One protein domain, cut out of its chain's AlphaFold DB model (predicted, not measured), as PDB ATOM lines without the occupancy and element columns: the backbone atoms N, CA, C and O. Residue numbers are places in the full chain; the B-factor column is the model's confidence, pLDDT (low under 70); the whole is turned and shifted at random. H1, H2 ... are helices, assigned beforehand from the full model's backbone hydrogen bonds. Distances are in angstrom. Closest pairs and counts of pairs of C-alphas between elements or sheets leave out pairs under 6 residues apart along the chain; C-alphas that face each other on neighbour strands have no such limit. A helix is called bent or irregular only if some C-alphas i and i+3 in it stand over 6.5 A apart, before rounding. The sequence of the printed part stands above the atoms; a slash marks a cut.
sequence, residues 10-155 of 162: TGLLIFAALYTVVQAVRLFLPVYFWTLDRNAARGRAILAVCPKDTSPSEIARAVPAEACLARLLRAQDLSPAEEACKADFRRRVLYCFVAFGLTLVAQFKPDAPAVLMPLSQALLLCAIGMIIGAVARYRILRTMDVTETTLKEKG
ATOM      1  N   THR A  10     218.607 104.711 136.572       86.75
ATOM      2  CA  THR A  10     217.168 104.512 136.349       86.75
ATOM      3  C   THR A  10     216.346 105.645 136.961       86.75
ATOM      4  O   THR A  10     215.451 106.174 136.305       86.75
ATOM      5  N   GLY A  11     216.674 106.070 138.185       90.25
ATOM      6  CA  GLY A  11     216.018 107.200 138.842       90.25
ATOM      7  C   GLY A  11     216.139 108.489 138.030       90.25
ATOM      8  O   GLY A  11     215.139 109.165 137.803       90.25
ATOM      9  N   LEU A  12     217.334 108.797 137.513       90.75
ATOM     10  CA  LEU A  12     217.554 109.960 136.645       90.75
ATOM     11  C   LEU A  12     216.690 109.920 135.380       90.75
ATOM     12  O   LEU A  12     216.100 110.936 135.013       90.75
ATOM     13  N   LEU A  13     216.579 108.756 134.739       90.25
ATOM     14  CA  LEU A  13     215.731 108.583 133.560       90.25
ATOM     15  C   LEU A  13     214.248 108.820 133.894       90.25
ATOM     16  O   LEU A  13     213.553 109.517 133.155       90.25
ATOM     17  N   ILE A  14     213.775 108.291 135.028       94.00
ATOM     18  CA  ILE A  14     212.399 108.493 135.507       94.00
ATOM     19  C   ILE A  14     212.136 109.980 135.763       94.00
ATOM     20  O   ILE A  14     211.132 110.512 135.292       94.00
ATOM     21  N   PHE A  15     213.039 110.679 136.453       94.69
ATOM     22  CA  PHE A  15     212.885 112.115 136.694       94.69
ATOM     23  C   PHE A  15     212.900 112.927 135.395       94.69
ATOM     24  O   PHE A  15     212.087 113.841 135.247       94.69
ATOM     25  N   ALA A  16     213.756 112.576 134.433       94.12
ATOM     26  CA  ALA A  16     213.779 113.206 133.115       94.12
ATOM     27  C   ALA A  16     212.461 112.989 132.347       94.12
ATOM     28  O   ALA A  16     211.936 113.919 131.723       94.12
ATOM     29  N   ALA A  17     211.889 111.785 132.435       94.25
ATOM     30  CA  ALA A  17     210.598 111.463 131.837       94.25
ATOM     31  C   ALA A  17     209.463 112.259 132.490       94.25
ATOM     32  O   ALA A  17     208.708 112.933 131.788       94.25
ATOM     33  N   LEU A  18     209.387 112.261 133.825       96.44
ATOM     34  CA  LEU A  18     208.397 113.038 134.577       96.44
ATOM     35  C   LEU A  18     208.497 114.530 134.257       96.44
ATOM     36  O   LEU A  18     207.485 115.170 133.982       96.44
ATOM     37  N   TYR A  19     209.715 115.074 134.225       95.06
ATOM     38  CA  TYR A  19     209.951 116.457 133.826       95.06
ATOM     39  C   TYR A  19     209.383 116.738 132.431       95.06
ATOM     40  O   TYR A  19     208.630 117.696 132.255       95.06
ATOM     41  N   THR A  20     209.687 115.885 131.452       93.81
ATOM     42  CA  THR A  20     209.217 116.037 130.067       93.81
ATOM     43  C   THR A  20     207.693 115.984 129.976       93.81
ATOM     44  O   THR A  20     207.091 116.833 129.317       93.81
ATOM     45  N   VAL A  21     207.059 115.054 130.698       95.38
ATOM     46  CA  VAL A  21     205.595 114.950 130.787       95.38
ATOM     47  C   VAL A  21     204.995 116.225 131.373       95.38
ATOM     48  O   VAL A  21     204.059 116.775 130.796       95.38
ATOM     49  N   VAL A  22     205.554 116.759 132.460       94.31
ATOM     50  CA  VAL A  22     205.082 118.021 133.050       94.31
ATOM     51  C   VAL A  22     205.198 119.176 132.052       94.31
ATOM     52  O   VAL A  22     204.269 119.975 131.938       94.31
ATOM     53  N   GLN A  23     206.290 119.266 131.285       94.62
ATOM     54  CA  GLN A  23     206.413 120.300 130.249       94.62
ATOM     55  C   GLN A  23     205.393 120.112 129.117       94.62
ATOM     56  O   GLN A  23     204.847 121.101 128.628       94.62
ATOM     57  N   ALA A  24     205.074 118.873 128.737       93.38
ATOM     58  CA  ALA A  24     204.024 118.593 127.760       93.38
ATOM     59  C   ALA A  24     202.637 118.990 128.291       93.38
ATOM     60  O   ALA A  24     201.880 119.664 127.595       93.38
ATOM     61  N   VAL A  25     202.324 118.673 129.550       93.31
ATOM     62  CA  VAL A  25     201.081 119.110 130.204       93.31
ATOM     63  C   VAL A  25     200.985 120.638 130.218       93.31
ATOM     64  O   VAL A  25     199.952 121.186 129.837       93.31
ATOM     65  N   ARG A  26     202.077 121.339 130.558       91.75
ATOM     66  CA  ARG A  26     202.154 122.810 130.466       91.75
ATOM     67  C   ARG A  26     201.902 123.318 129.059       91.75
ATOM     68  O   ARG A  26     201.243 124.343 128.892       91.75
ATOM     69  N   LEU A  27     202.433 122.617 128.061       91.88
ATOM     70  CA  LEU A  27     202.220 122.973 126.672       91.88
ATOM     71  C   LEU A  27     200.748 122.843 126.308       91.88
ATOM     72  O   LEU A  27     200.259 123.766 125.677       91.88
ATOM     73  N   PHE A  28     200.042 121.775 126.696       88.88
ATOM     74  CA  PHE A  28     198.648 121.532 126.292       88.88
ATOM     75  C   PHE A  28     197.599 122.275 127.125       88.88
ATOM     76  O   PHE A  28     196.562 122.647 126.572       88.88
ATOM     77  N   LEU A  29     197.888 122.561 128.395       90.00
ATOM     78  CA  LEU A  29     196.977 123.199 129.351       90.00
ATOM     79  C   LEU A  29     197.455 124.602 129.790       90.00
ATOM     80  O   LEU A  29     197.534 124.866 130.988       90.00
ATOM     81  N   PRO A  30     197.757 125.539 128.870       87.38
ATOM     82  CA  PRO A  30     198.457 126.784 129.197       87.38
ATOM     83  C   PRO A  30     197.703 127.663 130.205       87.38
ATOM     84  O   PRO A  30     198.333 128.255 131.076       87.38
ATOM     85  N   VAL A  31     196.366 127.699 130.137       85.50
ATOM     86  CA  VAL A  31     195.510 128.531 131.004       85.50
ATOM     87  C   VAL A  31     195.613 128.126 132.476       85.50
ATOM     88  O   VAL A  31     195.679 128.983 133.351       85.50
ATOM     89  N   TYR A  32     195.731 126.827 132.766       84.81
ATOM     90  CA  TYR A  32     195.925 126.340 134.137       84.81
ATOM     91  C   TYR A  32     197.269 126.786 134.729       84.81
ATOM     92  O   TYR A  32     197.409 126.889 135.944       84.81
ATOM     93  N   PHE A  33     198.247 127.095 133.874       84.50
ATOM     94  CA  PHE A  33     199.556 127.602 134.280       84.50
ATOM     95  C   PHE A  33     199.646 129.132 134.270       84.50
ATOM     96  O   PHE A  33     200.715 129.667 134.559       84.50
ATOM     97  N   TRP A  34     198.557 129.854 133.990       83.38
ATOM     98  CA  TRP A  34     198.527 131.313 134.140       83.38
ATOM     99  C   TRP A  34     198.648 131.751 135.595       83.38
ATOM    100  O   TRP A  34     199.240 132.785 135.876       83.38
ATOM    101  N   THR A  35     198.094 130.967 136.519       74.62
ATOM    102  CA  THR A  35     198.099 131.242 137.964       74.62
ATOM    103  C   THR A  35     199.387 130.797 138.653       74.62
ATOM    104  O   THR A  35     199.532 130.974 139.862       74.62
ATOM    105  N   LEU A  36     200.327 130.236 137.892       72.44
ATOM    106  CA  LEU A  36     201.597 129.720 138.375       72.44
ATOM    107  C   LEU A  36     202.754 130.585 137.859       72.44
ATOM    108  O   LEU A  36     202.668 131.213 136.802       72.44
ATOM    109  N   ASP A  37     203.865 130.569 138.599       65.38
ATOM    110  CA  ASP A  37     205.113 131.253 138.233       65.38
ATOM    111  C   ASP A  37     204.958 132.796 138.163       65.38
ATOM    112  O   ASP A  37     204.022 133.382 138.716       65.38
ATOM    113  N   ARG A  38     205.883 133.483 137.485       70.75
ATOM    114  CA  ARG A  38     205.911 134.951 137.304       70.75
ATOM    115  C   ARG A  38     204.669 135.545 136.626       70.75
ATOM    116  O   ARG A  38     204.498 136.759 136.634       70.75
ATOM    117  N   ASN A  39     203.807 134.709 136.054       75.25
ATOM    118  CA  ASN A  39     202.603 135.129 135.345       75.25
ATOM    119  C   ASN A  39     201.374 135.231 136.259       75.25
ATOM    120  O   ASN A  39     200.370 135.804 135.846       75.25
ATOM    121  N   ALA A  40     201.453 134.727 137.497       78.50
ATOM    122  CA  ALA A  40     200.304 134.566 138.387       78.50
ATOM    123  C   ALA A  40     199.512 135.856 138.642       78.50
ATOM    124  O   ALA A  40     198.285 135.824 138.714       78.50
ATOM    125  N   ALA A  41     200.193 136.998 138.783       80.94
ATOM    126  CA  ALA A  41     199.528 138.283 138.986       80.94
ATOM    127  C   ALA A  41     198.698 138.684 137.755       80.94
ATOM    128  O   ALA A  41     197.500 138.930 137.877       80.94
ATOM    129  N   ARG A  42     199.320 138.652 136.570       83.06
ATOM    130  CA  ARG A  42     198.684 138.974 135.285       83.06
ATOM    131  C   ARG A  42     197.552 137.997 134.962       83.06
ATOM    132  O   ARG A  42     196.430 138.414 134.709       83.06
ATOM    133  N   GLY A  43     197.819 136.698 135.073       82.62
ATOM    134  CA  GLY A  43     196.844 135.641 134.827       82.62
ATOM    135  C   GLY A  43     195.597 135.757 135.702       82.62
ATOM    136  O   GLY A  43     194.483 135.644 135.197       82.62
ATOM    137  N   ARG A  44     195.759 136.039 137.003       83.06
ATOM    138  CA  ARG A  44     194.616 136.251 137.910       83.06
ATOM    139  C   ARG A  44     193.817 137.502 137.565       83.06
ATOM    140  O   ARG A  44     192.595 137.449 137.641       83.06
ATOM    141  N   ALA A  45     194.481 138.588 137.174       83.31
ATOM    142  CA  ALA A  45     193.796 139.805 136.754       83.31
ATOM    143  C   ALA A  45     192.928 139.546 135.511       83.31
ATOM    144  O   ALA A  45     191.744 139.873 135.522       83.31
ATOM    145  N   ILE A  46     193.468 138.861 134.495       82.00
ATOM    146  CA  ILE A  46     192.717 138.469 133.288       82.00
ATOM    147  C   ILE A  46     191.512 137.594 133.655       82.00
ATOM    148  O   ILE A  46     190.390 137.858 133.223       82.00
ATOM    149  N   LEU A  47     191.727 136.560 134.477       82.06
ATOM    150  CA  LEU A  47     190.670 135.625 134.871       82.06
ATOM    151  C   LEU A  47     189.569 136.281 135.717       82.06
ATOM    152  O   LEU A  47     188.428 135.837 135.646       82.06
ATOM    153  N   ALA A  48     189.876 137.335 136.479       82.94
ATOM    154  CA  ALA A  48     188.884 138.066 137.268       82.94
ATOM    155  C   ALA A  48     187.862 138.822 136.402       82.94
ATOM    156  O   ALA A  48     186.746 139.079 136.850       82.94
ATOM    157  N   VAL A  49     188.245 139.172 135.172       83.75
ATOM    158  CA  VAL A  49     187.432 139.953 134.227       83.75
ATOM    159  C   VAL A  49     186.806 139.064 133.145       83.75
ATOM    160  O   VAL A  49     185.834 139.454 132.495       83.75
ATOM    161  N   CYS A  50     187.333 137.854 132.945       79.38
ATOM    162  CA  CYS A  50     186.784 136.907 131.982       79.38
ATOM    163  C   CYS A  50     185.328 136.535 132.323       79.38
ATOM    164  O   CYS A  50     185.028 136.225 133.480       79.38
ATOM    165  N   PRO A  51     184.420 136.491 131.327       76.69
ATOM    166  CA  PRO A  51     183.079 135.950 131.517       76.69
ATOM    167  C   PRO A  51     183.147 134.526 132.075       76.69
ATOM    168  O   PRO A  51     183.947 133.721 131.590       76.69
ATOM    169  N   LYS A  52     182.290 134.208 133.054       72.69
ATOM    170  CA  LYS A  52     182.278 132.911 133.759       72.69
ATOM    171  C   LYS A  52     182.102 131.703 132.831       72.69
ATOM    172  O   LYS A  52     182.545 130.615 133.180       72.69
ATOM    173  N   ASP A  53     181.517 131.916 131.656       73.69
ATOM    174  CA  ASP A  53     181.239 130.870 130.669       73.69
ATOM    175  C   ASP A  53     182.412 130.617 129.707       73.69
ATOM    176  O   ASP A  53     182.348 129.712 128.879       73.69
ATOM    177  N   THR A  54     183.500 131.393 129.800       74.94
ATOM    178  CA  THR A  54     184.657 131.232 128.908       74.94
ATOM    179  C   THR A  54     185.400 129.946 129.251       74.94
ATOM    180  O   THR A  54     186.008 129.836 130.322       74.94
ATOM    181  N   SER A  55     185.407 128.970 128.342       81.00
ATOM    182  CA  SER A  55     186.107 127.714 128.597       81.00
ATOM    183  C   SER A  55     187.628 127.910 128.492       81.00
ATOM    184  O   SER A  55     188.116 128.407 127.473       81.00
ATOM    185  N   PRO A  56     188.435 127.422 129.457       80.50
ATOM    186  CA  PRO A  56     189.897 127.397 129.329       80.50
ATOM    187  C   PRO A  56     190.378 126.695 128.050       80.50
ATOM    188  O   PRO A  56     191.439 127.011 127.507       80.50
ATOM    189  N   SER A  57     189.586 125.742 127.548       82.44
ATOM    190  CA  SER A  57     189.875 125.024 126.309       82.44
ATOM    191  C   SER A  57     189.681 125.888 125.058       82.44
ATOM    192  O   SER A  57     190.443 125.739 124.104       82.44
ATOM    193  N   GLU A  58     188.732 126.826 125.065       83.00
ATOM    194  CA  GLU A  58     188.495 127.764 123.961       83.00
ATOM    195  C   GLU A  58     189.653 128.752 123.842       83.00
ATOM    196  O   GLU A  58     190.217 128.920 122.760       83.00
ATOM    197  N   ILE A  59     190.093 129.304 124.977       81.12
ATOM    198  CA  ILE A  59     191.273 130.176 125.050       81.12
ATOM    199  C   ILE A  59     192.517 129.437 124.540       81.12
ATOM    200  O   ILE A  59     193.295 129.968 123.746       81.12
ATOM    201  N   ALA A  60     192.708 128.184 124.960       84.56
ATOM    202  CA  ALA A  60     193.835 127.383 124.499       84.56
ATOM    203  C   ALA A  60     193.765 127.104 122.984       84.56
ATOM    204  O   ALA A  60     194.801 127.134 122.316       84.56
ATOM    205  N   ARG A  61     192.577 126.847 122.421       85.44
ATOM    206  CA  ARG A  61     192.394 126.594 120.977       85.44
ATOM    207  C   ARG A  61     192.700 127.813 120.112       85.44
ATOM    208  O   ARG A  61     193.234 127.629 119.022       85.44
ATOM    209  N   ALA A  62     192.440 129.024 120.604       84.94
ATOM    210  CA  ALA A  62     192.779 130.262 119.896       84.94
ATOM    211  C   ALA A  62     194.293 130.412 119.642       84.94
ATOM    212  O   ALA A  62     194.710 131.096 118.710       84.94
ATOM    213  N   VAL A  63     195.125 129.746 120.449       88.88
ATOM    214  CA  VAL A  63     196.585 129.769 120.319       88.88
ATOM    215  C   VAL A  63     197.120 128.331 120.248       88.88
ATOM    216  O   VAL A  63     197.530 127.764 121.270       88.88
ATOM    217  N   PRO A  64     197.125 127.697 119.062       89.56
ATOM    218  CA  PRO A  64     197.595 126.325 118.920       89.56
ATOM    219  C   PRO A  64     199.110 126.215 119.152       89.56
ATOM    220  O   PRO A  64     199.892 127.108 118.813       89.56
ATOM    221  N   ALA A  65     199.534 125.090 119.736       90.19
ATOM    222  CA  ALA A  65     200.938 124.825 120.054       90.19
ATOM    223  C   ALA A  65     201.827 124.799 118.797       90.19
ATOM    224  O   ALA A  65     202.949 125.301 118.822       90.19
ATOM    225  N   GLU A  66     201.307 124.279 117.685       90.50
ATOM    226  CA  GLU A  66     202.012 124.222 116.401       90.50
ATOM    227  C   GLU A  66     202.288 125.615 115.832       90.50
ATOM    228  O   GLU A  66     203.411 125.895 115.415       90.50
ATOM    229  N   ALA A  67     201.310 126.526 115.892       90.00
ATOM    230  CA  ALA A  67     201.512 127.913 115.474       90.00
ATOM    231  C   ALA A  67     202.549 128.620 116.356       90.00
ATOM    232  O   ALA A  67     203.376 129.379 115.853       90.00
ATOM    233  N   CYS A  68     202.557 128.328 117.661       91.12
ATOM    234  CA  CYS A  68     203.571 128.841 118.581       91.12
ATOM    235  C   CYS A  68     204.976 128.355 118.213       91.12
ATOM    236  O   CYS A  68     205.906 129.158 118.134       91.12
ATOM    237  N   LEU A  69     205.129 127.056 117.950       92.12
ATOM    238  CA  LEU A  69     206.400 126.478 117.519       92.12
ATOM    239  C   LEU A  69     206.854 127.071 116.178       92.12
ATOM    240  O   LEU A  69     208.003 127.495 116.051       92.12
ATOM    241  N   ALA A  70     205.954 127.158 115.196       90.62
ATOM    242  CA  ALA A  70     206.249 127.738 113.889       90.62
ATOM    243  C   ALA A  70     206.705 129.200 114.007       90.62
ATOM    244  O   ALA A  70     207.682 129.590 113.362       90.62
ATOM    245  N   ARG A  71     206.056 129.992 114.874       90.44
ATOM    246  CA  ARG A  71     206.438 131.385 115.141       90.44
ATOM    247  C   ARG A  71     207.817 131.473 115.797       90.44
ATOM    248  O   ARG A  71     208.659 132.219 115.304       90.44
ATOM    249  N   LEU A  72     208.102 130.656 116.816       90.81
ATOM    250  CA  LEU A  72     209.433 130.603 117.442       90.81
ATOM    251  C   LEU A  72     210.542 130.203 116.456       90.81
ATOM    252  O   LEU A  72     211.662 130.705 116.558       90.81
ATOM    253  N   LEU A  73     210.243 129.337 115.488       89.56
ATOM    254  CA  LEU A  73     211.204 128.925 114.466       89.56
ATOM    255  C   LEU A  73     211.434 130.009 113.402       89.56
ATOM    256  O   LEU A  73     212.582 130.254 113.026       89.56
ATOM    257  N   ARG A  74     210.367 130.656 112.915       87.31
ATOM    258  CA  ARG A  74     210.400 131.422 111.656       87.31
ATOM    259  C   ARG A  74     210.284 132.941 111.800       87.31
ATOM    260  O   ARG A  74     210.843 133.640 110.962       87.31
ATOM    261  N   ALA A  75     209.602 133.464 112.818       81.75
ATOM    262  CA  ALA A  75     209.268 134.893 112.866       81.75
ATOM    263  C   ALA A  75     210.498 135.782 113.078       81.75
ATOM    264  O   ALA A  75     211.387 135.430 113.854       81.75
ATOM    265  N   GLN A  76     210.548 136.926 112.400       74.94
ATOM    266  CA  GLN A  76     211.625 137.921 112.536       74.94
ATOM    267  C   GLN A  76     211.127 139.238 113.146       74.94
ATOM    268  O   GLN A  76     211.897 139.962 113.763       74.94
ATOM    269  N   ASP A  77     209.825 139.480 113.045       82.88
ATOM    270  CA  ASP A  77     209.037 140.555 113.637       82.88
ATOM    271  C   ASP A  77     208.575 140.172 115.055       82.88
ATOM    272  O   ASP A  77     207.451 139.718 115.283       82.88
ATOM    273  N   LEU A  78     209.476 140.289 116.028       82.62
ATOM    274  CA  LEU A  78     209.208 139.869 117.404       82.62
ATOM    275  C   LEU A  78     209.177 141.070 118.338       82.62
ATOM    276  O   LEU A  78     210.030 141.951 118.256       82.62
ATOM    277  N   SER A  79     208.220 141.077 119.266       85.62
ATOM    278  CA  SER A  79     208.297 142.004 120.396       85.62
ATOM    279  C   SER A  79     209.464 141.613 121.323       85.62
ATOM    280  O   SER A  79     209.876 140.447 121.322       85.62
ATOM    281  N   PRO A  80     209.967 142.520 122.181       86.25
ATOM    282  CA  PRO A  80     211.080 142.215 123.089       86.25
ATOM    283  C   PRO A  80     210.834 140.984 123.983       86.25
ATOM    284  O   PRO A  80     211.743 140.199 124.261       86.25
ATOM    285  N   ALA A  81     209.582 140.768 124.406       83.06
ATOM    286  CA  ALA A  81     209.199 139.604 125.202       83.06
ATOM    287  C   ALA A  81     209.204 138.301 124.381       83.06
ATOM    288  O   ALA A  81     209.609 137.245 124.882       83.06
ATOM    289  N   GLU A  82     208.783 138.362 123.114       85.75
ATOM    290  CA  GLU A  82     208.833 137.211 122.210       85.75
ATOM    291  C   GLU A  82     210.276 136.872 121.813       85.75
ATOM    292  O   GLU A  82     210.635 135.694 121.730       85.75
ATOM    293  N   GLU A  83     211.126 137.883 121.634       87.75
ATOM    294  CA  GLU A  83     212.544 137.709 121.329       87.75
ATOM    295  C   GLU A  83     213.279 136.987 122.466       87.75
ATOM    296  O   GLU A  83     214.007 136.022 122.217       87.75
ATOM    297  N   ALA A  84     213.007 137.359 123.721       87.94
ATOM    298  CA  ALA A  84     213.534 136.647 124.884       87.94
ATOM    299  C   ALA A  84     213.098 135.168 124.907       87.94
ATOM    300  O   ALA A  84     213.914 134.280 125.178       87.94
ATOM    301  N   CYS A  85     211.833 134.880 124.573       88.81
ATOM    302  CA  CYS A  85     211.332 133.505 124.471       88.81
ATOM    303  C   CYS A  85     212.012 132.729 123.334       88.81
ATOM    304  O   CYS A  85     212.378 131.564 123.510       88.81
ATOM    305  N   LYS A  86     212.234 133.370 122.183       90.81
ATOM    306  CA  LYS A  86     212.928 132.764 121.042       90.81
ATOM    307  C   LYS A  86     214.403 132.500 121.336       90.81
ATOM    308  O   LYS A  86     214.919 131.447 120.956       90.81
ATOM    309  N   ALA A  87     215.082 133.412 122.023       91.25
ATOM    310  CA  ALA A  87     216.460 133.216 122.460       91.25
ATOM    311  C   ALA A  87     216.574 132.031 123.435       91.25
ATOM    312  O   ALA A  87     217.452 131.183 123.263       91.25
ATOM    313  N   ASP A  88     215.661 131.926 124.408       91.00
ATOM    314  CA  ASP A  88     215.596 130.788 125.337       91.00
ATOM    315  C   ASP A  88     215.329 129.467 124.593       91.00
ATOM    316  O   ASP A  88     216.041 128.480 124.792       91.00
ATOM    317  N   PHE A  89     214.376 129.459 123.653       93.62
ATOM    318  CA  PHE A  89     214.103 128.308 122.789       93.62
ATOM    319  C   PHE A  89     215.351 127.862 122.009       93.62
ATOM    320  O   PHE A  89     215.721 126.689 122.060       93.62
ATOM    321  N   ARG A  90     216.058 128.792 121.352       93.06
ATOM    322  CA  ARG A  90     217.290 128.499 120.594       93.06
ATOM    323  C   ARG A  90     218.389 127.893 121.468       93.06
ATOM    324  O   ARG A  90     219.030 126.929 121.051       93.06
ATOM    325  N   ARG A  91     218.587 128.408 122.687       93.19
ATOM    326  CA  ARG A  91     219.562 127.846 123.642       93.19
ATOM    327  C   ARG A  91     219.225 126.400 124.006       93.19
ATOM    328  O   ARG A  91     220.111 125.553 124.051       93.19
ATOM    329  N   ARG A  92     217.945 126.094 124.212       93.56
ATOM    330  CA  ARG A  92     217.492 124.739 124.570       93.56
ATOM    331  C   ARG A  92     217.590 123.763 123.402       93.56
ATOM    332  O   ARG A  92     217.946 122.608 123.613       93.56
ATOM    333  N   VAL A  93     217.353 124.235 122.176       93.44
ATOM    334  CA  VAL A  93     217.630 123.465 120.953       93.44
ATOM    335  C   VAL A  93     219.111 123.095 120.877       93.44
ATOM    336  O   VAL A  93     219.429 121.929 120.651       93.44
ATOM    337  N   LEU A  94     220.019 124.038 121.158       93.94
ATOM    338  CA  LEU A  94     221.457 123.753 121.215       93.94
ATOM    339  C   LEU A  94     221.794 122.690 122.273       93.94
ATOM    340  O   LEU A  94     222.537 121.758 121.975       93.94
ATOM    341  N   TYR A  95     221.217 122.771 123.476       92.31
ATOM    342  CA  TYR A  95     221.414 121.740 124.506       92.31
ATOM    343  C   TYR A  95     220.945 120.359 124.051       92.31
ATOM    344  O   TYR A  95     221.611 119.367 124.334       92.31
ATOM    345  N   CYS A  96     219.839 120.289 123.310       93.56
ATOM    346  CA  CYS A  96     219.354 119.034 122.745       93.56
ATOM    347  C   CYS A  96     220.309 118.473 121.689       93.56
ATOM    348  O   CYS A  96     220.569 117.273 121.700       93.56
ATOM    349  N   PHE A  97     220.884 119.319 120.829       93.44
ATOM    350  CA  PHE A  97     221.912 118.889 119.875       93.44
ATOM    351  C   PHE A  97     223.168 118.361 120.574       93.44
ATOM    352  O   PHE A  97     223.682 117.312 120.189       93.44
ATOM    353  N   VAL A  98     223.640 119.044 121.620       92.31
ATOM    354  CA  VAL A  98     224.795 118.590 122.412       92.31
ATOM    355  C   VAL A  98     224.492 117.258 123.100       92.31
ATOM    356  O   VAL A  98     225.289 116.328 123.007       92.31
ATOM    357  N   ALA A  99     223.329 117.133 123.747       92.69
ATOM    358  CA  ALA A  99     222.914 115.896 124.403       92.69
ATOM    359  C   ALA A  99     222.799 114.733 123.408       92.69
ATOM    360  O   ALA A  99     223.302 113.647 123.679       92.69
ATOM    361  N   PHE A 100     222.222 114.982 122.229       92.81
ATOM    362  CA  PHE A 100     222.130 113.998 121.154       92.81
ATOM    363  C   PHE A 100     223.514 113.557 120.665       92.81
ATOM    364  O   PHE A 100     223.770 112.360 120.548       92.81
ATOM    365  N   GLY A 101     224.440 114.499 120.455       91.25
ATOM    366  CA  GLY A 101     225.826 114.188 120.099       91.25
ATOM    367  C   GLY A 101     226.523 113.307 121.140       91.25
ATOM    368  O   GLY A 101     227.194 112.342 120.779       91.25
ATOM    369  N   LEU A 102     226.308 113.574 122.433       89.00
ATOM    370  CA  LEU A 102     226.821 112.728 123.517       89.00
ATOM    371  C   LEU A 102     226.216 111.318 123.488       89.00
ATOM    372  O   LEU A 102     226.943 110.351 123.712       89.00
ATOM    373  N   THR A 103     224.924 111.184 123.172       89.31
ATOM    374  CA  THR A 103     224.275 109.875 123.001       89.31
ATOM    375  C   THR A 103     224.873 109.094 121.833       89.31
ATOM    376  O   THR A 103     225.153 107.907 121.984       89.31
ATOM    377  N   LEU A 104     225.155 109.749 120.700       89.75
ATOM    378  CA  LEU A 104     225.826 109.099 119.568       89.75
ATOM    379  C   LEU A 104     227.230 108.615 119.951       89.75
ATOM    380  O   LEU A 104     227.583 107.472 119.670       89.75
ATOM    381  N   VAL A 105     228.019 109.442 120.644       86.88
ATOM    382  CA  VAL A 105     229.350 109.035 121.130       86.88
ATOM    383  C   VAL A 105     229.248 107.836 122.075       86.88
ATOM    384  O   VAL A 105     230.041 106.905 121.959       86.88
ATOM    385  N   ALA A 106     228.264 107.826 122.978       85.94
ATOM    386  CA  ALA A 106     228.029 106.708 123.890       85.94
ATOM    387  C   ALA A 106     227.645 105.411 123.162       85.94
ATOM    388  O   ALA A 106     227.979 104.329 123.632       85.94
ATOM    389  N   GLN A 107     226.947 105.526 122.031       85.94
ATOM    390  CA  GLN A 107     226.490 104.392 121.234       85.94
ATOM    391  C   GLN A 107     227.591 103.801 120.349       85.94
ATOM    392  O   GLN A 107     227.667 102.585 120.204       85.94
ATOM    393  N   PHE A 108     228.425 104.648 119.743       86.75
ATOM    394  CA  PHE A 108     229.425 104.212 118.764       86.75
ATOM    395  C   PHE A 108     230.810 103.947 119.357       86.75
ATOM    396  O   PHE A 108     231.664 103.396 118.663       86.75
ATOM    397  N   LYS A 109     231.065 104.325 120.615       83.69
ATOM    398  CA  LYS A 109     232.366 104.103 121.253       83.69
ATOM    399  C   LYS A 109     232.402 102.739 121.969       83.69
ATOM    400  O   LYS A 109     231.710 102.582 122.972       83.69
ATOM    401  N   PRO A 110     233.245 101.787 121.523       69.88
ATOM    402  CA  PRO A 110     233.304 100.439 122.097       69.88
ATOM    403  C   PRO A 110     233.815 100.419 123.547       69.88
ATOM    404  O   PRO A 110     233.358  99.604 124.338       69.88
ATOM    405  N   ASP A 111     234.675 101.371 123.921       80.25
ATOM    406  CA  ASP A 111     235.223 101.506 125.282       80.25
ATOM    407  C   ASP A 111     234.452 102.524 126.143       80.25
ATOM    408  O   ASP A 111     234.995 103.112 127.086       80.25
ATOM    409  N   ALA A 112     233.206 102.842 125.781       76.62
ATOM    410  CA  ALA A 112     232.407 103.782 126.553       76.62
ATOM    411  C   ALA A 112     232.110 103.223 127.958       76.62
ATOM    412  O   ALA A 112     231.731 102.058 128.095       76.62
ATOM    413  N   PRO A 113     232.202 104.048 129.019       79.44
ATOM    414  CA  PRO A 113     231.744 103.642 130.340       79.44
ATOM    415  C   PRO A 113     230.270 103.223 130.282       79.44
ATOM    416  O   PRO A 113     229.453 103.953 129.722       79.44
ATOM    417  N   ALA A 114     229.902 102.117 130.934       78.88
ATOM    418  CA  ALA A 114     228.524 101.601 130.941       78.88
ATOM    419  C   ALA A 114     227.474 102.630 131.422       78.88
ATOM    420  O   ALA A 114     226.301 102.553 131.068       78.88
ATOM    421  N   VAL A 115     227.899 103.624 132.206       81.25
ATOM    422  CA  VAL A 115     227.055 104.711 132.731       81.25
ATOM    423  C   VAL A 115     226.788 105.809 131.691       81.25
ATOM    424  O   VAL A 115     225.806 106.541 131.805       81.25
ATOM    425  N   LEU A 116     227.627 105.931 130.657       83.25
ATOM    426  CA  LEU A 116     227.552 107.021 129.683       83.25
ATOM    427  C   LEU A 116     226.253 106.972 128.867       83.25
ATOM    428  O   LEU A 116     225.619 108.006 128.667       83.25
ATOM    429  N   MET A 117     225.826 105.775 128.452       85.31
ATOM    430  CA  MET A 117     224.587 105.588 127.693       85.31
ATOM    431  C   MET A 117     223.345 106.069 128.470       85.31
ATOM    432  O   MET A 117     222.717 107.025 128.011       85.31
ATOM    433  N   PRO A 118     222.996 105.517 129.651       86.94
ATOM    434  CA  PRO A 118     221.788 105.937 130.365       86.94
ATOM    435  C   PRO A 118     221.838 107.408 130.799       86.94
ATOM    436  O   PRO A 118     220.813 108.089 130.793       86.94
ATOM    437  N   LEU A 119     223.023 107.936 131.124       87.50
ATOM    438  CA  LEU A 119     223.177 109.340 131.498       87.50
ATOM    439  C   LEU A 119     222.952 110.279 130.304       87.50
ATOM    440  O   LEU A 119     222.261 111.289 130.437       87.50
ATOM    441  N   SER A 120     223.467 109.923 129.123       89.94
ATOM    442  CA  SER A 120     223.217 110.681 127.891       89.94
ATOM    443  C   SER A 120     221.742 110.639 127.471       89.94
ATOM    444  O   SER A 120     221.206 111.656 127.041       89.94
ATOM    445  N   GLN A 121     221.057 109.507 127.664       90.38
ATOM    446  CA  GLN A 121     219.625 109.368 127.385       90.38
ATOM    447  C   GLN A 121     218.773 110.226 128.328       90.38
ATOM    448  O   GLN A 121     217.879 110.935 127.869       90.38
ATOM    449  N   ALA A 122     219.072 110.212 129.631       92.06
ATOM    450  CA  ALA A 122     218.395 111.074 130.598       92.06
ATOM    451  C   ALA A 122     218.625 112.561 130.279       92.06
ATOM    452  O   ALA A 122     217.684 113.356 130.313       92.06
ATOM    453  N   LEU A 123     219.852 112.937 129.901       93.12
ATOM    454  CA  LEU A 123     220.182 114.300 129.487       93.12
ATOM    455  C   LEU A 123     219.422 114.718 128.219       93.12
ATOM    456  O   LEU A 123     218.872 115.819 128.176       93.12
ATOM    457  N   LEU A 124     219.363 113.846 127.209       93.94
ATOM    458  CA  LEU A 124     218.625 114.092 125.972       93.94
ATOM    459  C   LEU A 124     217.131 114.273 126.250       93.94
ATOM    460  O   LEU A 124     216.528 115.228 125.765       93.94
ATOM    461  N   LEU A 125     216.551 113.413 127.087       94.94
ATOM    462  CA  LEU A 125     215.148 113.514 127.478       94.94
ATOM    463  C   LEU A 125     214.866 114.824 128.229       94.94
ATOM    464  O   LEU A 125     213.930 115.542 127.881       94.94
ATOM    465  N   CYS A 126     215.729 115.211 129.173       95.12
ATOM    466  CA  CYS A 126     215.664 116.523 129.820       95.12
ATOM    467  C   CYS A 126     215.747 117.674 128.808       95.12
ATOM    468  O   CYS A 126     215.001 118.647 128.927       95.12
ATOM    469  N   ALA A 127     216.622 117.583 127.806       94.81
ATOM    470  CA  ALA A 127     216.764 118.614 126.784       94.81
ATOM    471  C   ALA A 127     215.519 118.741 125.894       94.81
ATOM    472  O   ALA A 127     215.072 119.860 125.628       94.81
ATOM    473  N   ILE A 128     214.897 117.621 125.524       94.94
ATOM    474  CA  ILE A 128     213.598 117.605 124.839       94.94
ATOM    475  C   ILE A 128     212.534 118.273 125.714       94.94
ATOM    476  O   ILE A 128     211.843 119.188 125.257       94.94
ATOM    477  N   GLY A 129     212.445 117.895 126.993       95.50
ATOM    478  CA  GLY A 129     211.551 118.542 127.952       95.50
ATOM    479  C   GLY A 129     211.787 120.052 128.040       95.50
ATOM    480  O   GLY A 129     210.835 120.830 128.034       95.50
ATOM    481  N   MET A 130     213.047 120.498 128.033       94.94
ATOM    482  CA  MET A 130     213.385 121.919 128.052       94.94
ATOM    483  C   MET A 130     212.846 122.646 126.818       94.94
ATOM    484  O   MET A 130     212.286 123.733 126.988       94.94
ATOM    485  N   ILE A 131     212.982 122.073 125.617       95.12
ATOM    486  CA  ILE A 131     212.428 122.634 124.374       95.12
ATOM    487  C   ILE A 131     210.908 122.763 124.486       95.12
ATOM    488  O   ILE A 131     210.374 123.855 124.278       95.12
ATOM    489  N   ILE A 132     210.221 121.685 124.876       94.69
ATOM    490  CA  ILE A 132     208.763 121.683 125.074       94.69
ATOM    491  C   ILE A 132     208.368 122.779 126.070       94.69
ATOM    492  O   ILE A 132     207.451 123.553 125.808       94.69
ATOM    493  N   GLY A 133     209.103 122.905 127.176       92.81
ATOM    494  CA  GLY A 133     208.860 123.918 128.201       92.81
ATOM    495  C   GLY A 133     209.038 125.355 127.704       92.81
ATOM    496  O   GLY A 133     208.296 126.241 128.130       92.81
ATOM    497  N   ALA A 134     209.967 125.607 126.779       92.88
ATOM    498  CA  ALA A 134     210.112 126.926 126.158       92.88
ATOM    499  C   ALA A 134     208.933 127.261 125.240       92.88
ATOM    500  O   ALA A 134     208.397 128.370 125.313       92.88
ATOM    501  N   VAL A 135     208.474 126.296 124.438       93.94
ATOM    502  CA  VAL A 135     207.261 126.467 123.622       93.94
ATOM    503  C   VAL A 135     206.043 126.677 124.524       93.94
ATOM    504  O   VAL A 135     205.241 127.571 124.268       93.94
ATOM    505  N   ALA A 136     205.931 125.918 125.619       92.56
ATOM    506  CA  ALA A 136     204.856 126.058 126.595       92.56
ATOM    507  C   ALA A 136     204.838 127.460 127.210       92.56
ATOM    508  O   ALA A 136     203.790 128.098 127.264       92.56
ATOM    509  N   ARG A 137     206.002 127.976 127.621       90.56
ATOM    510  CA  ARG A 137     206.134 129.329 128.174       90.56
ATOM    511  C   ARG A 137     205.691 130.398 127.177       90.56
ATOM    512  O   ARG A 137     204.958 131.309 127.556       90.56
ATOM    513  N   TYR A 138     206.103 130.269 125.919       91.56
ATOM    514  CA  TYR A 138     205.682 131.184 124.864       91.56
ATOM    515  C   TYR A 138     204.170 131.104 124.606       91.56
ATOM    516  O   TYR A 138     203.499 132.132 124.540       91.56
ATOM    517  N   ARG A 139     203.604 129.891 124.549       91.69
ATOM    518  CA  ARG A 139     202.156 129.679 124.403       91.69
ATOM    519  C   ARG A 139     201.373 130.285 125.571       91.69
ATOM    520  O   ARG A 139     200.348 130.922 125.353       91.69
ATOM    521  N   ILE A 140     201.858 130.129 126.802       90.62
ATOM    522  CA  ILE A 140     201.269 130.734 128.005       90.62
ATOM    523  C   ILE A 140     201.224 132.263 127.868       90.62
ATOM    524  O   ILE A 140     200.166 132.853 128.059       90.62
ATOM    525  N   LEU A 141     202.326 132.895 127.455       88.88
ATOM    526  CA  LEU A 141     202.367 134.340 127.203       88.88
ATOM    527  C   LEU A 141     201.361 134.762 126.119       88.88
ATOM    528  O   LEU A 141     200.526 135.628 126.360       88.88
ATOM    529  N   ARG A 142     201.363 134.080 124.970       89.69
ATOM    530  CA  ARG A 142     200.464 134.393 123.848       89.69
ATOM    531  C   ARG A 142     198.989 134.198 124.181       89.69
ATOM    532  O   ARG A 142     198.162 134.985 123.739       89.69
ATOM    533  N   THR A 143     198.649 133.167 124.952       89.94
ATOM    534  CA  THR A 143     197.261 132.949 125.394       89.94
ATOM    535  C   THR A 143     196.778 134.083 126.298       89.94
ATOM    536  O   THR A 143     195.636 134.509 126.146       89.94
ATOM    537  N   MET A 144     197.636 134.629 127.169       88.38
ATOM    538  CA  MET A 144     197.310 135.834 127.941       88.38
ATOM    539  C   MET A 144     197.162 137.066 127.042       88.38
ATOM    540  O   MET A 144     196.144 137.743 127.139       88.38
ATOM    541  N   ASP A 145     198.103 137.314 126.125       88.94
ATOM    542  CA  ASP A 145     198.065 138.484 125.228       88.94
ATOM    543  C   ASP A 145     196.795 138.508 124.356       88.94
ATOM    544  O   ASP A 145     196.119 139.532 124.243       88.94
ATOM    545  N   VAL A 146     196.436 137.366 123.756       88.06
ATOM    546  CA  VAL A 146     195.223 137.236 122.928       88.06
ATOM    547  C   VAL A 146     193.965 137.438 123.769       88.06
ATOM    548  O   VAL A 146     193.034 138.113 123.329       88.06
ATOM    549  N   THR A 147     193.940 136.893 124.987       87.12
ATOM    550  CA  THR A 147     192.781 137.044 125.875       87.12
ATOM    551  C   THR A 147     192.623 138.489 126.328       87.12
ATOM    552  O   THR A 147     191.522 139.020 126.253       87.12
ATOM    553  N   GLU A 148     193.705 139.163 126.721       87.31
ATOM    554  CA  GLU A 148     193.671 140.590 127.061       87.31
ATOM    555  C   GLU A 148     193.185 141.442 125.890       87.31
ATOM    556  O   GLU A 148     192.315 142.286 126.078       87.31
ATOM    557  N   THR A 149     193.690 141.192 124.681       87.50
ATOM    558  CA  THR A 149     193.255 141.911 123.472       87.50
ATOM    559  C   THR A 149     191.755 141.721 123.241       87.50
ATOM    560  O   THR A 149     191.022 142.693 123.080       87.50
ATOM    561  N   THR A 150     191.271 140.481 123.360       85.62
ATOM    562  CA  THR A 150     189.842 140.154 123.236       85.62
ATOM    563  C   THR A 150     188.999 140.840 124.321       85.62
ATOM    564  O   THR A 150     187.877 141.277 124.064       85.62
ATOM    565  N   LEU A 151     189.501 140.944 125.556       85.31
ATOM    566  CA  LEU A 151     188.796 141.632 126.642       85.31
ATOM    567  C   LEU A 151     188.797 143.158 126.459       85.31
ATOM    568  O   LEU A 151     187.799 143.797 126.803       85.31
ATOM    569  N   LYS A 152     189.871 143.735 125.903       86.25
ATOM    570  CA  LYS A 152     189.943 145.158 125.526       86.25
ATOM    571  C   LYS A 152     188.926 145.485 124.435       86.25
ATOM    572  O   LYS A 152     188.169 146.436 124.586       86.25
ATOM    573  N   GLU A 153     188.846 144.660 123.392       86.56
ATOM    574  CA  GLU A 153     187.855 144.807 122.312       86.56
ATOM    575  C   GLU A 153     186.413 144.742 122.830       86.56
ATOM    576  O   GLU A 153     185.542 145.468 122.359       86.56
ATOM    577  N   LYS A 154     186.161 143.917 123.854       84.50
ATOM    578  CA  LYS A 154     184.860 143.832 124.536       84.50
ATOM    579  C   LYS A 154     184.600 144.977 125.526       84.50
ATOM    580  O   LYS A 154     183.547 144.991 126.158       84.50
ATOM    581  N   GLY A 155     185.548 145.897 125.716       83.38
ATOM    582  CA  GLY A 155     185.459 146.991 126.689       83.38
ATOM    583  C   GLY A 155     185.495 146.541 128.155       83.38
ATOM    584  O   GLY A 155     185.205 147.336 129.049       83.38
TER     585      GLY A 155
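This is residues 10 to 155 of the 162 residues of an uncharacterized protein of Sutterella sp. AM11-39 (UniProt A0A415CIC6). Three long helices lie side by side, with H7 in the middle, H1 along one side of it and H6 along the other; H6 and H7 form a long helical hairpin. The short helices H2, H3, H4 and H5 cluster round the later half of H7, H4 and H5 crossing it, while residues 108 to 113 stick out at the hairpin's turn. The printed part has 146 residues with seven named helices, H1 to H7 in order along the chain, and no named strand; the class is all helix. The whole is loose, with a radius of gyration of the C-alphas of 18.4 A, and only just elongated, spanning 67 by 34 by 22 A.

H1, residues 10 to 28, touches the hub H7, residues 116 to 153, at a shallow tilt of 17 degrees, the same way; their closest C-alphas, of Thr 20 and Gly 129, are 4.0 A apart. H2, residues 30 to 33, touches residues 136 to 143 of H7, closest at the C-alphas of Pro 30 and Ile 140, 5.0 A. H3, residues 37 to 49, touches residues 144 to 151 of H7 at a shallow tilt of 29 degrees, the same way, closest at the C-alphas of Ile 46 and Glu 148, 6.6 A. H3 is irregular: C-alphas 38 and 41 are 7.4 A apart. H4, residues 56 to 62, is about perpendicular to H7 at 89 degrees and touches its residues 143 to 147, closest at the C-alphas of Ala 60 and Thr 143, 6.6 A. H4 also touches H2, closest at the C-alphas of Val 31 and Pro 56, 6.0 A. H5, residues 65 to 74, is about perpendicular to H7 at 80 degrees and touches its residues 135 to 139, closest at the C-alphas of Cys 68 and Arg 139, 6.0 A. H5 also touches residues 85 to 89 of H6, residues 80 to 108, closest at the C-alphas of Leu 72 and Lys 86, 5.5 A. H6 and H7, a helical hairpin, touch at a shallow tilt of 18 degrees, opposite ways; the C-alphas of Cys 96 and Ala 127 are closest, 4.8 A apart. H1 and H6 are apart. Every O i to N i+4 pair is within hydrogen-bond range in H1, H4, H5, H6 and H7, and 6 of 9 are in H3; H2 is too short for such a pair.

H1 begins at C-alpha 10, (217.168, 104.512, 136.349), and is 27.1 A long from first to last C-alpha. H2, H3, H4 and H5 measure 5.3 A, 20.1 A, 10.3 A and 14.3 A. H6 begins at C-alpha 80, (211.080, 142.215, 123.089), and is 42.4 A long. H7 is 55.3 A long and ends at C-alpha 153, (187.855, 144.807, 122.312).

The C-alphas farthest apart, of Asp 111 and Gly 155, are 67.4 A apart. The printed part has no cut and no long link. Mean pLDDT of the printed part is 87.4; residues 37 and 110 are under 70.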